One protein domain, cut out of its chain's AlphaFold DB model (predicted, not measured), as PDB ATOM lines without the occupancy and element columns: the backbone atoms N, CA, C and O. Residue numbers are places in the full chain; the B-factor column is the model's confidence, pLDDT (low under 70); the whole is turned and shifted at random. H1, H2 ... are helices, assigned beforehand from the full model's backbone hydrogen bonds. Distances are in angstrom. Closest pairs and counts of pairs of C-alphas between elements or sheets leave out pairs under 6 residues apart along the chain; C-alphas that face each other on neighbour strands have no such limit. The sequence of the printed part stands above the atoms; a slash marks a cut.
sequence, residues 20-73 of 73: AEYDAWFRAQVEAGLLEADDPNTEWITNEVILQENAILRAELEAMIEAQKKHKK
ATOM      1  N   ALA A  20      28.359 -15.706  -3.020       90.38
ATOM      2  CA  ALA A  20      29.272 -15.393  -4.115       90.38
ATOM      3  C   ALA A  20      30.724 -15.680  -3.718       90.38
ATOM      4  O   ALA A  20      31.496 -16.210  -4.521       90.38
ATOM      5  N   GLU A  21      31.085 -15.380  -2.471       89.75
ATOM      6  CA  GLU A  21      32.383 -15.762  -1.914       89.75
ATOM      7  C   GLU A  21      32.508 -17.289  -1.788       89.75
ATOM      8  O   GLU A  21      33.577 -17.839  -2.063       89.75
ATOM      9  N   TYR A  22      31.417 -17.989  -1.459       88.62
ATOM     10  CA  TYR A  22      31.378 -19.447  -1.358       88.62
ATOM     11  C   TYR A  22      31.612 -20.113  -2.711       88.62
ATOM     12  O   TYR A  22      32.425 -21.029  -2.793       88.62
ATOM     13  N   ASP A  23      30.950 -19.654  -3.781       94.62
ATOM     14  CA  ASP A  23      31.175 -20.205  -5.129       94.62
ATOM     15  C   ASP A  23      32.633 -20.012  -5.571       94.62
ATOM     16  O   ASP A  23      33.242 -20.931  -6.124       94.62
ATOM     17  N   ALA A  24      33.226 -18.849  -5.278       93.50
ATOM     18  CA  ALA A  24      34.628 -18.581  -5.588       93.50
ATOM     19  C   ALA A  24      35.583 -19.492  -4.794       93.50
ATOM     20  O   ALA A  24      36.468 -20.115  -5.386       93.50
ATOM     21  N   TRP A  25      35.379 -19.615  -3.478       92.88
ATOM     22  CA  TRP A  25      36.148 -20.518  -2.617       92.88
ATOM     23  C   TRP A  25      36.001 -21.977  -3.063       92.88
ATOM     24  O   TRP A  25      37.001 -22.669  -3.245       92.88
ATOM     25  N   PHE A  26      34.776 -22.436  -3.324       92.25
ATOM     26  CA  PHE A  26      34.494 -23.816  -3.716       92.25
ATOM     27  C   PHE A  26      35.200 -24.177  -5.022       92.25
ATOM     28  O   PHE A  26      35.824 -25.232  -5.118       92.25
ATOM     29  N   ARG A  27      35.169 -23.288  -6.021       95.69
ATOM     30  CA  ARG A  27      35.881 -23.511  -7.286       95.69
ATOM     31  C   ARG A  27      37.392 -23.571  -7.103       95.69
ATOM     32  O   ARG A  27      38.018 -24.402  -7.754       95.69
ATOM     33  N   ALA A  28      37.959 -22.758  -6.211       92.94
ATOM     34  CA  ALA A  28      39.381 -22.830  -5.883       92.94
ATOM     35  C   ALA A  28      39.746 -24.174  -5.223       92.94
ATOM     36  O   ALA A  28      40.750 -24.779  -5.591       92.94
ATOM     37  N   GLN A  29      38.904 -24.689  -4.317       92.88
ATOM     38  CA  GLN A  29      39.095 -26.020  -3.719       92.88
ATOM     39  C   GLN A  29      38.997 -27.141  -4.768       92.88
ATOM     40  O   GLN A  29      39.799 -28.073  -4.762       92.88
ATOM     41  N   VAL A  30      38.044 -27.044  -5.702       94.94
ATOM     42  CA  VAL A  30      37.905 -28.004  -6.809       94.94
ATOM     43  C   VAL A  30      39.126 -27.970  -7.729       94.94
ATOM     44  O   VAL A  30      39.631 -29.025  -8.096       94.94
ATOM     45  N   GLU A  31      39.615 -26.782  -8.094       95.88
ATOM     46  CA  GLU A  31      40.816 -26.633  -8.924       95.88
ATOM     47  C   GLU A  31      42.045 -27.243  -8.241       95.88
ATOM     48  O   GLU A  31      42.769 -28.012  -8.874       95.88
ATOM     49  N   ALA A  32      42.236 -26.990  -6.942       91.56
ATOM     50  CA  ALA A  32      43.314 -27.597  -6.166       91.56
ATOM     51  C   ALA A  32      43.223 -29.134  -6.151       91.56
ATOM     52  O   ALA A  32      44.218 -29.806  -6.415       91.56
ATOM     53  N   GLY A  33      42.028 -29.693  -5.929       90.69
ATOM     54  CA  GLY A  33      41.816 -31.144  -5.941       90.69
ATOM     55  C   GLY A  33      42.045 -31.789  -7.313       90.69
ATOM     56  O   GLY A  33      42.536 -32.913  -7.390       90.69
ATOM     57  N   LEU A  34      41.733 -31.085  -8.406       96.06
ATOM     58  CA  LEU A  34      42.046 -31.550  -9.762       96.06
ATOM     59  C   LEU A  34      43.554 -31.535 -10.030       96.06
ATOM     60  O   LEU A  34      44.077 -32.503 -10.573       96.06
ATOM     61  N   LEU A  35      44.256 -30.475  -9.616       95.25
ATOM     62  CA  LEU A  35      45.713 -30.391  -9.743       95.25
ATOM     63  C   LEU A  35      46.417 -31.496  -8.949       95.25
ATOM     64  O   LEU A  35      47.368 -32.086  -9.451       95.25
ATOM     65  N   GLU A  36      45.941 -31.791  -7.737       91.19
ATOM     66  CA  GLU A  36      46.444 -32.908  -6.936       91.19
ATOM     67  C   GLU A  36      46.168 -34.246  -7.633       91.19
ATOM     68  O   GLU A  36      47.072 -35.062  -7.770       91.19
ATOM     69  N   ALA A  37      44.960 -34.464  -8.153       93.50
ATOM     70  CA  ALA A  37      44.627 -35.683  -8.891       93.50
ATOM     71  C   ALA A  37      45.500 -35.896 -10.144       93.50
ATOM     72  O   ALA A  37      45.833 -37.038 -10.471       93.50
ATOM     73  N   ASP A  38      45.873 -34.815 -10.831       96.44
ATOM     74  CA  ASP A  38      46.705 -34.848 -12.036       96.44
ATOM     75  C   ASP A  38      48.217 -34.990 -11.744       96.44
ATOM     76  O   ASP A  38      48.996 -35.238 -12.674       96.44
ATOM     77  N   ASP A  39      48.667 -34.860 -10.487       95.19
ATOM     78  CA  ASP A  39      50.077 -35.059 -10.126       95.19
ATOM     79  C   ASP A  39      50.487 -36.531 -10.367       95.19
ATOM     80  O   ASP A  39      49.834 -37.460  -9.884       95.19
ATOM     81  N   PRO A  40      51.586 -36.799 -11.102       94.38
ATOM     82  CA  PRO A  40      52.024 -38.165 -11.398       94.38
ATOM     83  C   PRO A  40      52.427 -38.979 -10.158       94.38
ATOM     84  O   PRO A  40      52.555 -40.200 -10.255       94.38
ATOM     85  N   ASN A  41      52.661 -38.328  -9.018       94.56
ATOM     86  CA  ASN A  41      52.962 -38.970  -7.742       94.56
ATOM     87  C   ASN A  41      51.700 -39.275  -6.922       94.56
ATOM     88  O   ASN A  41      51.818 -39.840  -5.834       94.56
ATOM     89  N   THR A  42      50.511 -38.922  -7.416       92.69
ATOM     90  CA  THR A  42      49.263 -39.144  -6.689       92.69
ATOM     91  C   THR A  42      48.917 -40.621  -6.599       92.69
ATOM     92  O   THR A  42      48.793 -41.347  -7.591       92.69
ATOM     93  N   GLU A  43      48.744 -41.071  -5.360       92.94
ATOM     94  CA  GLU A  43      48.379 -42.439  -5.032       92.94
ATOM     95  C   GLU A  43      46.860 -42.620  -5.111       92.94
ATOM     96  O   GLU A  43      46.104 -42.150  -4.261       92.94
ATOM     97  N   TRP A  44      46.404 -43.371  -6.111       93.12
ATOM     98  CA  TRP A  44      45.001 -43.753  -6.238       93.12
ATOM     99  C   TRP A  44      44.709 -45.002  -5.404       93.12
ATOM    100  O   TRP A  44      45.153 -46.104  -5.735       93.12
ATOM    101  N   ILE A  45      43.935 -44.846  -4.331       92.31
ATOM    102  CA  ILE A  45      43.462 -45.963  -3.502       92.31
ATOM    103  C   ILE A  45      42.060 -46.417  -3.921       92.31
ATOM    104  O   ILE A  45      41.262 -45.646  -4.456       92.31
ATOM    105  N   THR A  46      41.734 -47.687  -3.676       96.06
ATOM    106  CA  THR A  46      40.381 -48.194  -3.937       96.06
ATOM    107  C   THR A  46      39.397 -47.679  -2.891       96.06
ATOM    108  O   THR A  46      39.756 -47.368  -1.754       96.06
ATOM    109  N   ASN A  47      38.112 -47.656  -3.250       94.00
ATOM    110  CA  ASN A  47      37.065 -47.275  -2.308       94.00
ATOM    111  C   ASN A  47      37.009 -48.202  -1.074       94.00
ATOM    112  O   ASN A  47      36.692 -47.756   0.022       94.00
ATOM    113  N   GLU A  48      37.364 -49.480  -1.222       97.00
ATOM    114  CA  GLU A  48      37.395 -50.431  -0.106       97.00
ATOM    115  C   GLU A  48      38.445 -50.064   0.950       97.00
ATOM    116  O   GLU A  48      38.171 -50.192   2.142       97.00
ATOM    117  N   VAL A  49      39.614 -49.564   0.527       95.25
ATOM    118  CA  VAL A  49      40.685 -49.138   1.443       95.25
ATOM    119  C   VAL A  49      40.210 -47.968   2.301       95.25
ATOM    120  O   VAL A  49      40.250 -48.060   3.527       95.25
ATOM    121  N   ILE A  50      39.653 -46.918   1.688       92.69
ATOM    122  CA  ILE A  50      39.193 -45.746   2.450       92.69
ATOM    123  C   ILE A  50      38.000 -46.074   3.363       92.69
ATOM    124  O   ILE A  50      37.849 -45.487   4.433       92.69
ATOM    125  N   LEU A  51      37.149 -47.040   2.995       95.25
ATOM    126  CA  LEU A  51      36.071 -47.511   3.871       95.25
ATOM    127  C   LEU A  51      36.609 -48.219   5.121       95.25
ATOM    128  O   LEU A  51      36.068 -48.024   6.210       95.25
ATOM    129  N   GLN A  52      37.666 -49.021   4.978       94.75
ATOM    130  CA  GLN A  52      38.324 -49.677   6.110       94.75
ATOM    131  C   GLN A  52      38.999 -48.654   7.026       94.75
ATOM    132  O   GLN A  52      38.789 -48.694   8.238       94.75
ATOM    133  N   GLU A  53      39.742 -47.705   6.456       93.62
ATOM    134  CA  GLU A  53      40.399 -46.639   7.217       93.62
ATOM    135  C   GLU A  53      39.382 -45.772   7.975       93.62
ATOM    136  O   GLU A  53      39.530 -45.549   9.177       93.62
ATOM    137  N   ASN A  54      38.279 -45.380   7.331       92.38
ATOM    138  CA  ASN A  54      37.204 -44.630   7.986       92.38
ATOM    139  C   ASN A  54      36.557 -45.400   9.147       92.38
ATOM    140  O   ASN A  54      36.195 -44.797  10.159       92.38
ATOM    141  N   ALA A  55      36.398 -46.721   9.023       95.88
ATOM    142  CA  ALA A  55      35.864 -47.541  10.108       95.88
ATOM    143  C   ALA A  55      36.797 -47.545  11.330       95.88
ATOM    144  O   ALA A  55      36.314 -47.475  12.463       95.88
ATOM    145  N   ILE A  56      38.115 -47.574  11.100       94.81
ATOM    146  CA  ILE A  56      39.134 -47.486  12.153       94.81
ATOM    147  C   ILE A  56      39.081 -46.108  12.821       94.81
ATOM    148  O   ILE A  56      38.858 -46.035  14.029       94.81
ATOM    149  N   LEU A  57      39.170 -45.027  12.036       92.88
ATOM    150  CA  LEU A  57      39.124 -43.649  12.542       92.88
ATOM    151  C   LEU A  57      37.859 -43.387  13.372       92.88
ATOM    152  O   LEU A  57      37.906 -42.762  14.432       92.88
ATOM    153  N   ARG A  58      36.709 -43.904  12.920       94.62
ATOM    154  CA  ARG A  58      35.438 -43.776  13.642       94.62
ATOM    155  C   ARG A  58      35.470 -44.490  14.992       94.62
ATOM    156  O   ARG A  58      35.005 -43.923  15.979       94.62
ATOM    157  N   ALA A  59      36.007 -45.708  15.047       96.12
ATOM    158  CA  ALA A  59      36.113 -46.471  16.288       96.12
ATOM    159  C   ALA A  59      37.066 -45.802  17.297       96.12
ATOM    160  O   ALA A  59      36.766 -45.742  18.492       96.12
ATOM    161  N   GLU A  60      38.186 -45.254  16.822       93.81
ATOM    162  CA  GLU A  60      39.136 -44.502  17.649       93.81
ATOM    163  C   GLU A  60      38.502 -43.232  18.226       93.81
ATOM    164  O   GLU A  60      38.584 -42.987  19.434       93.81
ATOM    165  N   LEU A  61      37.791 -42.468  17.392       91.69
ATOM    166  CA  LEU A  61      37.084 -41.267  17.828       91.69
ATOM    167  C   LEU A  61      36.029 -41.584  18.899       91.69
ATOM    168  O   LEU A  61      35.925 -40.876  19.902       91.69
ATOM    169  N   GLU A  62      35.267 -42.666  18.729       95.56
ATOM    170  CA  GLU A  62      34.293 -43.118  19.728       95.56
ATOM    171  C   GLU A  62      34.966 -43.474  21.060       95.56
ATOM    172  O   GLU A  62      34.497 -43.052  22.123       95.56
ATOM    173  N   ALA A  63      36.100 -44.178  21.021       94.75
ATOM    174  CA  ALA A  63      36.866 -44.503  22.220       94.75
ATOM    175  C   ALA A  63      37.376 -43.242  22.941       94.75
ATOM    176  O   ALA A  63      37.270 -43.148  24.170       94.75
ATOM    177  N   MET A  64      37.868 -42.248  22.195       92.50
ATOM    178  CA  MET A  64      38.302 -40.957  22.743       92.50
ATOM    179  C   MET A  64      37.146 -40.198  23.405       92.50
ATOM    180  O   MET A  64      37.298 -39.698  24.522       92.50
ATOM    181  N   ILE A  65      35.979 -40.146  22.759       95.00
ATOM    182  CA  ILE A  65      34.780 -39.493  23.303       95.00
ATOM    183  C   ILE A  65      34.350 -40.158  24.617       95.00
ATOM    184  O   ILE A  65      34.062 -39.469  25.598       95.00
ATOM    185  N   GLU A  66      34.333 -41.491  24.679       93.75
ATOM    186  CA  GLU A  66      33.973 -42.215  25.903       93.75
ATOM    187  C   GLU A  66      35.000 -42.018  27.028       93.75
ATOM    188  O   GLU A  66      34.623 -41.852  28.192       93.75
ATOM    189  N   ALA A  67      36.294 -41.968  26.704       91.75
ATOM    190  CA  ALA A  67      37.339 -41.641  27.672       91.75
ATOM    191  C   ALA A  67      37.176 -40.215  28.233       91.75
ATOM    192  O   ALA A  67      37.237 -40.015  29.448       91.75
ATOM    193  N   GLN A  68      36.881 -39.231  27.378       89.12
ATOM    194  CA  GLN A  68      36.620 -37.852  27.800       89.12
ATOM    195  C   GLN A  68      35.362 -37.733  28.671       89.12
ATOM    196  O   GLN A  68      35.379 -37.030  29.683       89.12
ATOM    197  N   LYS A  69      34.279 -38.446  28.328       88.38
ATOM    198  CA  LYS A  69      33.060 -38.502  29.156       88.38
ATOM    199  C   LYS A  69      33.342 -39.054  30.552       88.38
ATOM    200  O   LYS A  69      32.771 -38.554  31.517       88.38
ATOM    201  N   LYS A  70      34.214 -40.064  30.670       76.69
ATOM    202  CA  LYS A  70      34.633 -40.625  31.966       76.69
ATOM    203  C   LYS A  70      35.492 -39.655  32.776       76.69
ATOM    204  O   LYS A  70      35.346 -39.626  33.986       76.69
ATOM    205  N   HIS A  71      36.340 -38.856  32.128       65.69
ATOM    206  CA  HIS A  71      37.184 -37.856  32.795       65.69
ATOM    207  C   HIS A  71      36.439 -36.587  33.243       65.69
ATOM    208  O   HIS A  71      36.914 -35.892  34.136       65.69
ATOM    209  N   LYS A  72      35.296 -36.262  32.624       62.53
ATOM    210  CA  LYS A  72      34.425 -35.135  33.014       62.53
ATOM    211  C   LYS A  72      33.400 -35.483  34.108       62.53
ATOM    212  O   LYS A  72      32.633 -34.601  34.495       62.53
ATOM    213  N   LYS A  73      33.349 -36.739  34.555       52.22
ATOM    214  CA  LYS A  73      32.468 -37.238  35.622       52.22
ATOM    215  C   LYS A  73      33.232 -37.375  36.930       52.22
ATOM    216  O   LYS A  73      32.589 -37.138  37.973       52.22
TER     217      LYS A  73
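Overview. This is residues 20 to 73 of the 73 residues of an uncharacterized protein of Massilia sp. BJB1822 (UniProt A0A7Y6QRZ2). Two helices make the arms of an open, flat V, and an eight-residue link, residues 39 to 46, forms its bottom; nothing fills the space between the arms. The printed part has 54 residues with two named helices, H1 then H2, and no named strand, so the class is all helix. It is extended, with a radius of gyration of the C-alphas of 18.0 A and spans of 47 by 33 by 16 A.

Along the chain. Find C-alpha 20 at (29.272, -15.393, -4.115); from there H1, residues 20 to 38, runs 27.3 A to C-alpha 38 at (46.705, -34.848, -12.036). H2, residues 47 to 71, runs 36.3 A and ends at C-alpha 71, (37.184, -37.856, 32.795).

Arrangement. H1 and H2 are apart, with no C-alpha of the one within 8 A of the other. A short link joins them. In both helices every O i to N i+4 pair is within hydrogen-bond range.

Size, cuts and confidence. The two C-alphas farthest apart, those of Pro 40 and Lys 73, are 50.9 A apart. The printed part has no cut. Look for low pLDDT, under 70, at residues 71 to 73, of which 71 belongs to H2.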